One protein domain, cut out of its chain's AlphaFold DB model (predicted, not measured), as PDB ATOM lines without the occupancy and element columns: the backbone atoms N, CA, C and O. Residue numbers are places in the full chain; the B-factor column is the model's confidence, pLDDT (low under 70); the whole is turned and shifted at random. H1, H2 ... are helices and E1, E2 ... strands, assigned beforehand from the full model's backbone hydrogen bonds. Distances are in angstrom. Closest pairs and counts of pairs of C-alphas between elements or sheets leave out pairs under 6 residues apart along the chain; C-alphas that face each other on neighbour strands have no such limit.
ATOM      1  N   SER A  38     205.810 254.483 221.348       84.19
ATOM      2  CA  SER A  38     204.807 254.146 222.353       84.19
ATOM      3  C   SER A  38     204.742 255.140 223.505       84.19
ATOM      4  O   SER A  38     205.766 255.631 223.980       84.19
ATOM      5  N   PHE A  39     203.521 255.421 223.963       82.06
ATOM      6  CA  PHE A  39     203.226 256.370 225.036       82.06
ATOM      7  C   PHE A  39     202.439 255.665 226.132       82.06
ATOM      8  O   PHE A  39     201.347 255.153 225.892       82.06
ATOM      9  N   VAL A  40     203.013 255.615 227.332       81.81
ATOM     10  CA  VAL A  40     202.509 254.790 228.435       81.81
ATOM     11  C   VAL A  40     201.787 255.644 229.469       81.81
ATOM     12  O   VAL A  40     202.299 256.671 229.916       81.81
ATOM     13  N   VAL A  41     200.624 255.159 229.891       78.69
ATOM     14  CA  VAL A  41     199.827 255.649 231.010       78.69
ATOM     15  C   VAL A  41     199.732 254.521 232.039       78.69
ATOM     16  O   VAL A  41     199.247 253.430 231.740       78.69
ATOM     17  N   ASP A  42     200.240 254.768 233.245       78.50
ATOM     18  CA  ASP A  42     200.146 253.813 234.355       78.50
ATOM     19  C   ASP A  42     198.723 253.842 234.924       78.50
ATOM     20  O   ASP A  42     198.159 254.919 235.132       78.50
ATOM     21  N   VAL A  43     198.129 252.663 235.115       73.94
ATOM     22  CA  VAL A  43     196.736 252.529 235.572       73.94
ATOM     23  C   VAL A  43     196.661 251.812 236.915       73.94
ATOM     24  O   VAL A  43     195.912 252.224 237.795       73.94
ATOM     25  N   ASP A  44     197.435 250.737 237.074       75.06
ATOM     26  CA  ASP A  44     197.571 249.966 238.310       75.06
ATOM     27  C   ASP A  44     198.987 249.364 238.368       75.06
ATOM     28  O   ASP A  44     199.679 249.225 237.359       75.06
ATOM     29  N   SER A  45     199.393 248.909 239.548       78.81
ATOM     30  CA  SER A  45     200.607 248.134 239.807       78.81
ATOM     31  C   SER A  45     200.847 246.991 238.810       78.81
ATOM     32  O   SER A  45     201.999 246.705 238.496       78.81
ATOM     33  N   ARG A  46     199.785 246.370 238.275       83.25
ATOM     34  CA  ARG A  46     199.865 245.212 237.365       83.25
ATOM     35  C   ARG A  46     199.617 245.526 235.892       83.25
ATOM     36  O   ARG A  46     199.971 244.701 235.050       83.25
ATOM     37  N   TYR A  47     199.009 246.669 235.570       85.50
ATOM     38  CA  TYR A  47     198.535 246.968 234.218       85.50
ATOM     39  C   TYR A  47     198.920 248.373 233.763       85.50
ATOM     40  O   TYR A  47     198.810 249.348 234.505       85.50
ATOM     41  N   LEU A  48     199.299 248.466 232.494       88.62
ATOM     42  CA  LEU A  48     199.595 249.699 231.782       88.62
ATOM     43  C   LEU A  48     198.624 249.859 230.617       88.62
ATOM     44  O   LEU A  48     198.277 248.882 229.951       88.62
ATOM     45  N   LEU A  49     198.247 251.101 230.336       89.62
ATOM     46  CA  LEU A  49     197.677 251.481 229.051       89.62
ATOM     47  C   LEU A  49     198.785 252.081 228.196       89.62
ATOM     48  O   LEU A  49     199.522 252.955 228.648       89.62
ATOM     49  N   ARG A  50     198.924 251.616 226.959       91.12
ATOM     50  CA  ARG A  50     199.966 252.082 226.046       91.12
ATOM     51  C   ARG A  50     199.360 252.451 224.707       91.12
ATOM     52  O   ARG A  50     198.751 251.613 224.057       91.12
ATOM     53  N   PHE A  51     199.546 253.691 224.280       91.94
ATOM     54  CA  PHE A  51     199.330 254.051 222.886       91.94
ATOM     55  C   PHE A  51     200.523 253.561 222.080       91.94
ATOM     56  O   PHE A  51     201.653 253.917 222.414       91.94
ATOM     57  N   ARG A  52     200.283 252.780 221.031       92.50
ATOM     58  CA  ARG A  52     201.281 252.448 220.012       92.50
ATOM     59  C   ARG A  52     200.943 253.244 218.760       92.50
ATOM     60  O   ARG A  52     199.797 253.247 218.314       92.50
ATOM     61  N   VAL A  53     201.936 253.951 218.232       91.38
ATOM     62  CA  VAL A  53     201.824 254.694 216.980       91.38
ATOM     63  C   VAL A  53     202.801 254.092 215.988       91.38
ATOM     64  O   VAL A  53     204.016 254.183 216.176       91.38
ATOM     65  N   SER A  54     202.261 253.464 214.953       89.56
ATOM     66  CA  SER A  54     203.034 252.773 213.928       89.56
ATOM     67  C   SER A  54     203.325 253.680 212.734       89.56
ATOM     68  O   SER A  54     202.612 254.652 212.474       89.56
ATOM     69  N   ASN A  55     204.379 253.348 211.987       83.12
ATOM     70  CA  ASN A  55     204.795 254.059 210.773       83.12
ATOM     71  C   ASN A  55     205.070 255.571 210.978       83.12
ATOM     72  O   ASN A  55     204.684 256.415 210.170       83.12
ATOM     73  N   VAL A  56     205.759 255.940 212.065       78.06
ATOM     74  CA  VAL A  56     206.066 257.352 212.395       78.06
ATOM     75  C   VAL A  56     207.480 257.792 212.028       78.06
ATOM     76  O   VAL A  56     207.909 258.871 212.433       78.06
ATOM     77  N   ASN A  57     208.214 256.997 211.248       78.50
ATOM     78  CA  ASN A  57     209.623 257.237 210.912       78.50
ATOM     79  C   ASN A  57     209.923 258.679 210.468       78.50
ATOM     80  O   ASN A  57     210.863 259.300 210.964       78.50
ATOM     81  N   GLU A  58     209.102 259.233 209.577       78.38
ATOM     82  CA  GLU A  58     209.289 260.579 209.016       78.38
ATOM     83  C   GLU A  58     208.962 261.707 210.013       78.38
ATOM     84  O   GLU A  58     209.430 262.842 209.880       78.38
ATOM     85  N   HIS A  59     208.181 261.394 211.048       79.62
ATOM     86  CA  HIS A  59     207.665 262.355 212.022       79.62
ATOM     87  C   HIS A  59     208.349 262.251 213.390       79.62
ATOM     88  O   HIS A  59     208.250 263.173 214.196       79.62
ATOM     89  N   LEU A  60     209.108 261.184 213.633       77.75
ATOM     90  CA  LEU A  60     209.696 260.813 214.920       77.75
ATOM     91  C   LEU A  60     210.567 261.928 215.530       77.75
ATOM     92  O   LEU A  60     210.443 262.262 216.709       77.75
ATOM     93  N   THR A  61     211.400 262.577 214.713       79.12
ATOM     94  CA  THR A  61     212.223 263.717 215.154       79.12
ATOM     95  C   THR A  61     211.374 264.939 215.505       79.12
ATOM     96  O   THR A  61     211.682 265.648 216.458       79.12
ATOM     97  N   ARG A  62     210.286 265.186 214.766       79.19
ATOM     98  CA  ARG A  62     209.379 266.321 215.008       79.19
ATOM     99  C   ARG A  62     208.557 266.111 216.277       79.19
ATOM    100  O   ARG A  62     208.459 267.030 217.083       79.19
ATOM    101  N   ILE A  63     208.074 264.888 216.491       81.69
ATOM    102  CA  ILE A  63     207.373 264.474 217.708       81.69
ATOM    103  C   ILE A  63     208.245 264.726 218.943       81.69
ATOM    104  O   ILE A  63     207.798 265.359 219.896       81.69
ATOM    105  N   LYS A  64     209.518 264.306 218.905       77.56
ATOM    106  CA  LYS A  64     210.478 264.515 220.007       77.56
ATOM    107  C   LYS A  64     210.774 265.992 220.292       77.56
ATOM    108  O   LYS A  64     211.175 266.324 221.401       77.56
ATOM    109  N   LEU A  65     210.552 266.868 219.314       79.75
ATOM    110  CA  LEU A  65     210.651 268.325 219.448       79.75
ATOM    111  C   LEU A  65     209.331 268.981 219.897       79.75
ATOM    112  O   LEU A  65     209.249 270.205 219.949       79.75
ATOM    113  N   GLY A  66     208.296 268.193 220.204       75.56
ATOM    114  CA  GLY A  66     206.980 268.682 220.620       75.56
ATOM    115  C   GLY A  66     206.053 269.075 219.465       75.56
ATOM    116  O   GLY A  66     204.940 269.536 219.706       75.56
ATOM    117  N   HIS A  67     206.468 268.877 218.210       81.75
ATOM    118  CA  HIS A  67     205.626 269.128 217.045       81.75
ATOM    119  C   HIS A  67     204.780 267.900 216.732       81.75
ATOM    120  O   HIS A  67     205.239 266.955 216.087       81.75
ATOM    121  N   TRP A  68     203.530 267.941 217.178       81.38
ATOM    122  CA  TRP A  68     202.576 266.876 216.928       81.38
ATOM    123  C   TRP A  68     201.848 267.080 215.598       81.38
ATOM    124  O   TRP A  68     201.295 268.151 215.348       81.38
ATOM    125  N   HIS A  69     201.862 266.061 214.738       82.44
ATOM    126  CA  HIS A  69     201.094 266.054 213.494       82.44
ATOM    127  C   HIS A  69     199.822 265.214 213.650       82.44
ATOM    128  O   HIS A  69     199.698 264.447 214.605       82.44
ATOM    129  N   ALA A  70     198.880 265.367 212.720       87.94
ATOM    130  CA  ALA A  70     197.761 264.445 212.619       87.94
ATOM    131  C   ALA A  70     198.265 263.129 212.006       87.94
ATOM    132  O   ALA A  70     198.795 263.115 210.896       87.94
ATOM    133  N   PHE A  71     198.143 262.043 212.760       85.94
ATOM    134  CA  PHE A  71     198.368 260.674 212.321       85.94
ATOM    135  C   PHE A  71     197.045 260.047 211.902       85.94
ATOM    136  O   PHE A  71     196.004 260.347 212.487       85.94
ATOM    137  N   SER A  72     197.115 259.121 210.947       88.75
ATOM    138  CA  SER A  72     195.970 258.276 210.615       88.75
ATOM    139  C   SER A  72     195.485 257.540 211.863       88.75
ATOM    140  O   SER A  72     196.285 256.912 212.564       88.75
ATOM    141  N   ALA A  73     194.175 257.541 212.094       88.38
ATOM    142  CA  ALA A  73     193.515 256.748 213.123       88.38
ATOM    143  C   ALA A  73     193.931 255.270 213.076       88.38
ATOM    144  O   ALA A  73     194.075 254.622 214.108       88.38
ATOM    145  N   THR A  74     194.172 254.739 211.873       90.75
ATOM    146  CA  THR A  74     194.577 253.341 211.658       90.75
ATOM    147  C   THR A  74     196.013 253.051 212.086       90.75
ATOM    148  O   THR A  74     196.376 251.890 212.240       90.75
ATOM    149  N   SER A  75     196.837 254.087 212.230       90.12
ATOM    150  CA  SER A  75     198.229 253.985 212.672       90.12
ATOM    151  C   SER A  75     198.361 254.079 214.192       90.12
ATOM    152  O   SER A  75     199.472 253.982 214.703       90.12
ATOM    153  N   VAL A  76     197.255 254.281 214.913       92.12
ATOM    154  CA  VAL A  76     197.224 254.390 216.371       92.12
ATOM    155  C   VAL A  76     196.375 253.268 216.949       92.12
ATOM    156  O   VAL A  76     195.206 253.106 216.598       92.12
ATOM    157  N   CYS A  77     196.929 252.545 217.913       93.50
ATOM    158  CA  CYS A  77     196.166 251.613 218.729       93.50
ATOM    159  C   CYS A  77     196.438 251.821 220.220       93.50
ATOM    160  O   CYS A  77     197.452 252.394 220.628       93.50
ATOM    161  N   LEU A  78     195.481 251.390 221.036       92.75
ATOM    162  CA  LEU A  78     195.570 251.359 222.487       92.75
ATOM    163  C   LEU A  78     195.738 249.918 222.941       92.75
ATOM    164  O   LEU A  78     194.923 249.053 222.627       92.75
ATOM    165  N   GLU A  79     196.777 249.682 223.720       93.25
ATOM    166  CA  GLU A  79     197.125 248.379 224.254       93.25
ATOM    167  C   GLU A  79     196.931 248.359 225.769       93.25
ATOM    168  O   GLU A  79     197.305 249.301 226.471       93.25
ATOM    169  N   ILE A  80     196.394 247.253 226.281       90.75
ATOM    170  CA  ILE A  80     196.458 246.909 227.702       90.75
ATOM    171  C   ILE A  80     197.629 245.954 227.874       90.75
ATOM    172  O   ILE A  80     197.626 244.853 227.323       90.75
ATOM    173  N   VAL A  81     198.622 246.369 228.652       90.69
ATOM    174  CA  VAL A  81     199.860 245.623 228.868       90.69
ATOM    175  C   VAL A  81     199.932 245.190 230.325       90.69
ATOM    176  O   VAL A  81     199.817 246.015 231.228       90.69
ATOM    177  N   ALA A  82     200.109 243.897 230.572       90.81
ATOM    178  CA  ALA A  82     200.330 243.358 231.906       90.81
ATOM    179  C   ALA A  82     201.826 243.284 232.216       90.81
ATOM    180  O   ALA A  82     202.611 242.816 231.388       90.81
ATOM    181  N   LYS A  83     202.199 243.707 233.425       90.12
ATOM    182  CA  LYS A  83     203.528 243.462 233.996       90.12
ATOM    183  C   LYS A  83     203.526 242.045 234.572       90.12
ATOM    184  O   LYS A  83     202.726 241.737 235.457       90.12
ATOM    185  N   GLN A  84     204.369 241.169 234.041       86.94
ATOM    186  CA  GLN A  84     204.519 239.791 234.490       86.94
ATOM    187  C   GLN A  84     205.952 239.569 234.963       86.94
ATOM    188  O   GLN A  84     206.894 239.874 234.249       86.94
ATOM    189  N   GLU A  85     206.131 239.001 236.150       84.50
ATOM    190  CA  GLU A  85     207.451 238.553 236.582       84.50
ATOM    191  C   GLU A  85     207.680 237.123 236.089       84.50
ATOM    192  O   GLU A  85     206.911 236.208 236.404       84.50
ATOM    193  N   LYS A  86     208.735 236.926 235.303       79.31
ATOM    194  CA  LYS A  86     209.140 235.616 234.803       79.31
ATOM    195  C   LYS A  86     210.637 235.458 235.007       79.31
ATOM    196  O   LYS A  86     211.426 236.256 234.516       79.31
ATOM    197  N   GLU A  87     211.021 234.432 235.764       83.00
ATOM    198  CA  GLU A  87     212.432 234.128 236.068       83.00
ATOM    199  C   GLU A  87     213.191 235.307 236.725       83.00
ATOM    200  O   GLU A  87     214.395 235.462 236.540       83.00
ATOM    201  N   GLY A  88     212.494 236.142 237.508       79.62
ATOM    202  CA  GLY A  88     213.072 237.320 238.171       79.62
ATOM    203  C   GLY A  88     213.289 238.530 237.252       79.62
ATOM    204  O   GLY A  88     213.891 239.515 237.675       79.62
ATOM    205  N   LEU A  89     212.807 238.468 236.005       80.75
ATOM    206  CA  LEU A  89     212.755 239.589 235.070       80.75
ATOM    207  C   LEU A  89     211.307 240.063 234.902       80.75
ATOM    208  O   LEU A  89     210.383 239.256 234.790       80.75
ATOM    209  N   GLU A  90     211.114 241.382 234.875       81.94
ATOM    210  CA  GLU A  90     209.824 241.990 234.548       81.94
ATOM    211  C   GLU A  90     209.623 241.955 233.024       81.94
ATOM    212  O   GLU A  90     210.352 242.591 232.262       81.94
ATOM    213  N   GLU A  91     208.638 241.181 232.579       88.19
ATOM    214  CA  GLU A  91     208.199 241.049 231.194       88.19
ATOM    215  C   GLU A  91     206.881 241.814 230.995       88.19
ATOM    216  O   GLU A  91     205.982 241.794 231.836       88.19
ATOM    217  N   MET A  92     206.754 242.501 229.860       89.12
ATOM    218  CA  MET A  92     205.533 243.208 229.479       89.12
ATOM    219  C   MET A  92     204.776 242.405 228.425       89.12
ATOM    220  O   MET A  92     205.262 242.235 227.308       89.12
ATOM    221  N   VAL A  93     203.568 241.953 228.760       91.81
ATOM    222  CA  VAL A  93     202.725 241.149 227.865       91.81
ATOM    223  C   VAL A  93     201.515 241.964 227.427       91.81
ATOM    224  O   VAL A  93     200.729 242.413 228.259       91.81
ATOM    225  N   VAL A  94     201.342 242.145 226.117       91.25
ATOM    226  CA  VAL A  94     200.139 242.779 225.555       91.25
ATOM    227  C   VAL A  94     198.969 241.806 225.688       91.25
ATOM    228  O   VAL A  94     199.012 240.700 225.154       91.25
ATOM    229  N   LEU A  95     197.932 242.203 226.426       89.69
ATOM    230  CA  LEU A  95     196.725 241.401 226.629       89.69
ATOM    231  C   LEU A  95     195.662 241.693 225.574       89.69
ATOM    232  O   LEU A  95     195.005 240.780 225.085       89.69
ATOM    233  N   ILE A  96     195.455 242.979 225.287       88.62
ATOM    234  CA  ILE A  96     194.405 243.472 224.397       88.62
ATOM    235  C   ILE A  96     194.985 244.627 223.592       88.62
ATOM    236  O   ILE A  96     195.657 245.487 224.158       88.62
ATOM    237  N   GLU A  97     194.678 244.657 222.301       91.56
ATOM    238  CA  GLU A  97     194.934 245.776 221.400       91.56
ATOM    239  C   GLU A  97     193.598 246.255 220.823       91.56
ATOM    240  O   GLU A  97     192.740 245.444 220.466       91.56
ATOM    241  N   GLY A  98     193.411 247.571 220.745       89.44
ATOM    242  CA  GLY A  98     192.212 248.172 220.182       89.44
ATOM    243  C   GLY A  98     192.488 249.397 219.331       89.44
ATOM    244  O   GLY A  98     193.391 250.179 219.615       89.44
ATOM    245  N   SER A  99     191.686 249.567 218.286       90.50
ATOM    246  CA  SER A  99     191.709 250.743 217.422       90.50
ATOM    247  C   SER A  99     190.692 251.793 217.872       90.50
ATOM    248  O   SER A  99     189.784 251.527 218.664       90.50
ATOM    249  N   PHE A 100     190.844 253.003 217.340       88.44
ATOM    250  CA  PHE A 100     189.929 254.109 217.575       88.44
ATOM    251  C   PHE A 100     189.024 254.332 216.358       88.44
ATOM    252  O   PHE A 100     189.502 254.386 215.229       88.44
ATOM    253  N   ASP A 101     187.723 254.510 216.596       87.44
ATOM    254  CA  ASP A 101     186.741 254.925 215.581       87.44
ATOM    255  C   ASP A 101     186.457 256.428 215.733       87.44
ATOM    256  O   ASP A 101     185.448 256.849 216.304       87.44
ATOM    257  N   GLY A 102     187.425 257.251 215.329       88.00
ATOM    258  CA  GLY A 102     187.385 258.703 215.490       88.00
ATOM    259  C   GLY A 102     188.197 259.434 214.421       88.00
ATOM    260  O   GLY A 102     188.891 258.793 213.636       88.00
ATOM    261  N   PRO A 103     188.104 260.775 214.366       93.19
ATOM    262  CA  PRO A 103     188.890 261.568 213.430       93.19
ATOM    263  C   PRO A 103     190.377 261.547 213.799       93.19
ATOM    264  O   PRO A 103     190.731 261.566 214.984       93.19
ATOM    265  N   ASP A 104     191.225 261.583 212.777       93.00
ATOM    266  CA  ASP A 104     192.688 261.562 212.875       93.00
ATOM    267  C   ASP A 104     193.221 262.624 213.845       93.00
ATOM    268  O   ASP A 104     194.032 262.324 214.724       93.00
ATOM    269  N   GLU A 105     192.721 263.861 213.766       92.50
ATOM    270  CA  GLU A 105     193.147 264.958 214.638       92.50
ATOM    271  C   GLU A 105     192.755 264.719 216.098       92.50
ATOM    272  O   GLU A 105     193.521 265.042 217.008       92.50
ATOM    273  N   GLY A 106     191.576 264.135 216.331       91.06
ATOM    274  CA  GLY A 106     191.084 263.838 217.674       91.06
ATOM    275  C   GLY A 106     191.915 262.752 218.351       91.06
ATOM    276  O   GLY A 106     192.345 262.914 219.493       91.06
ATOM    277  N   ILE A 107     192.197 261.669 217.627       91.94
ATOM    278  CA  ILE A 107     193.019 260.558 218.123       91.94
ATOM    279  C   ILE A 107     194.463 261.020 218.316       91.94
ATOM    280  O   ILE A 107     195.068 260.760 219.352       91.94
ATOM    281  N   SER A 108     195.004 261.778 217.366       90.94
ATOM    282  CA  SER A 108     196.348 262.346 217.480       90.94
ATOM    283  C   SER A 108     196.461 263.279 218.679       90.94
ATOM    284  O   SER A 108     197.421 263.179 219.437       90.94
ATOM    285  N   GLY A 109     195.463 264.138 218.900       90.69
ATOM    286  CA  GLY A 109     195.377 264.980 220.088       90.69
ATOM    287  C   GLY A 109     195.379 264.159 221.379       90.69
ATOM    288  O   GLY A 109     196.108 264.499 222.308       90.69
ATOM    289  N   LEU A 110     194.648 263.043 221.419       89.69
ATOM    290  CA  LEU A 110     194.635 262.137 222.570       89.69
ATOM    291  C   LEU A 110     196.027 261.556 222.859       89.69
ATOM    292  O   LEU A 110     196.495 261.617 223.996       89.69
ATOM    293  N   VAL A 111     196.726 261.051 221.839       89.81
ATOM    294  CA  VAL A 111     198.089 260.521 222.007       89.81
ATOM    295  C   VAL A 111     199.054 261.620 222.455       89.81
ATOM    296  O   VAL A 111     199.871 261.403 223.350       89.81
ATOM    297  N   HIS A 112     198.938 262.823 221.886       89.75
ATOM    298  CA  HIS A 112     199.758 263.962 222.280       89.75
ATOM    299  C   HIS A 112     199.581 264.293 223.762       89.75
ATOM    300  O   HIS A 112     200.556 264.381 224.507       89.75
ATOM    301  N   GLN A 113     198.334 264.415 224.208       87.88
ATOM    302  CA  GLN A 113     198.017 264.696 225.602       87.88
ATOM    303  C   GLN A 113     198.534 263.577 226.536       87.88
ATOM    304  O   GLN A 113     199.014 263.870 227.634       87.88
ATOM    305  N   ALA A 114     198.535 262.314 226.086       86.06
ATOM    306  CA  ALA A 114     199.075 261.187 226.846       86.06
ATOM    307  C   ALA A 114     200.607 261.259 226.938       86.06
ATOM    308  O   ALA A 114     201.174 261.054 228.009       86.06
ATOM    309  N   SER A 115     201.279 261.629 225.840       84.88
ATOM    310  CA  SER A 115     202.734 261.833 225.803       84.88
ATOM    311  C   SER A 115     203.203 262.929 226.766       84.88
ATOM    312  O   SER A 115     204.270 262.814 227.368       84.88
ATOM    313  N   LEU A 116     202.371 263.956 226.962       85.75
ATOM    314  CA  LEU A 116     202.602 265.049 227.906       85.75
ATOM    315  C   LEU A 116     202.173 264.710 229.341       85.75
ATOM    316  O   LEU A 116     202.425 265.497 230.250       85.75
ATOM    317  N   LYS A 117     201.543 263.546 229.557       84.25
ATOM    318  CA  LYS A 117     200.954 263.123 230.838       84.25
ATOM    319  C   LYS A 117     199.909 264.111 231.378       84.25
ATOM    320  O   LYS A 117     199.801 264.297 232.589       84.25
ATOM    321  N   PHE A 118     199.144 264.749 230.491       81.31
ATOM    322  CA  PHE A 118     198.141 265.756 230.864       81.31
ATOM    323  C   PHE A 118     196.765 265.194 231.235       81.31
ATOM    324  O   PHE A 118     195.929 265.937 231.740       81.31
ATOM    325  N   PHE A 119     196.530 263.895 231.061       74.19
ATOM    326  CA  PHE A 119     195.344 263.230 231.594       74.19
ATOM    327  C   PHE A 119     195.683 261.842 232.127       74.19
ATOM    328  O   PHE A 119     196.678 261.224 231.745       74.19
ATOM    329  N   THR A 120     194.823 261.351 233.014       70.00
ATOM    330  CA  THR A 120     194.889 259.997 233.560       70.00
ATOM    331  C   THR A 120     193.853 259.134 232.850       70.00
ATOM    332  O   THR A 120     192.682 259.503 232.778       70.00
ATOM    333  N   LEU A 121     194.268 257.979 232.331       72.88
ATOM    334  CA  LEU A 121     193.334 256.964 231.848       72.88
ATOM    335  C   LEU A 121     192.991 256.013 232.985       72.88
ATOM    336  O   LEU A 121     193.879 255.480 233.642       72.88
ATOM    337  N   THR A 122     191.699 255.764 233.172       72.75
ATOM    338  CA  THR A 122     191.218 254.735 234.095       72.75
ATOM    339  C   THR A 122     190.718 253.553 233.280       72.75
ATOM    340  O   THR A 122     189.771 253.686 232.505       72.75
ATOM    341  N   LEU A 123     191.351 252.390 233.439       73.69
ATOM    342  CA  LEU A 123     190.872 251.161 232.814       73.69
ATOM    343  C   LEU A 123     189.659 250.637 233.585       73.69
ATOM    344  O   LEU A 123     189.759 250.304 234.764       73.69
ATOM    345  N   VAL A 124     188.526 250.506 232.897       72.69
ATOM    346  CA  VAL A 124     187.317 249.880 233.441       72.69
ATOM    347  C   VAL A 124     187.067 248.578 232.690       72.69
ATOM    348  O   VAL A 124     186.612 248.581 231.548       72.69
TER     349      VAL A 124
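What this domain is: This is residues 38 to 124 of the 148 residues of an uncharacterized protein of Solanum lycopersicum (UniProt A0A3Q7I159). A strongly twisted wall of four strands, E1 to E4, has the longer helix H2 across one face of it. The long hairpin of E3 and E4 reaches past E2 at one end, while the small helix H1 lies off the sheet, toward the opposite end from the turn of that hairpin. The printed part has 87 residues, with the named elements E1, E2, H1, E3, E4, H2 along the chain. The sheet order is E1, E2, E3, E4, antiparallel throughout, and the class is mixed, helices and strands. The whole is compact, with a radius of gyration of the C-alphas of 13.8 A and spans of 40 by 28 by 23 A.

How they stand to each other: Start with E1, residues 38 to 44, an edge strand that forms a hairpin with E2, residues 47 to 53; look there for N 41 and O 49, 2.8 A apart. E2 is antiparallel to E3, residues 76 to 86, at 139 degrees between directions, and N 50 and O 79 are 2.9 A apart. E3 forms a hairpin with the other edge strand, E4, residues 89 to 99, where N 84 and O 91 are 2.8 A apart. Next look at H2, residues 104 to 115, which is on the sheet at a height of 9.8 A over it, making two layers, a helix on one face of a sheet. It lies over E1 and E3, and only just over E2, where 3 of its C-alphas fall. On the local plane it runs across the strands, at 63 degrees to E1. The closest C-alphas of E1 and H2 are those of Phe 39 and Ser 115, 5.5 A apart. H1, residues 60 to 64, is not on the sheet, and it is apart from E1, E4 and H2. In both helices every O i to N i+4 pair is within hydrogen-bond range.

Where its parts are: Find C-alpha 38 at (204.807, 254.146, 222.353), where E1 begins its 18.0 A; E2 then covers 19.2 A. H1 is short, 6.3 A. From C-alpha 76 at (197.224, 254.390, 216.371) E3 runs 28.9 A, and E4 comes back over 29.6 A. H2 spans 16.4 A and ends at C-alpha 115, at (202.734, 261.833, 225.803).

The domain as a whole: The two C-alphas farthest apart are those of Glu 87 and Pro 103, at 42.7 A. The printed part has no cut. The link from H1 to E3 is long, with 11 residues; those from E1 to E2, E3 to E4 and E4 to H2 are tight. The mean pLDDT of the printed part is 85.1, and no printed residue is under 70.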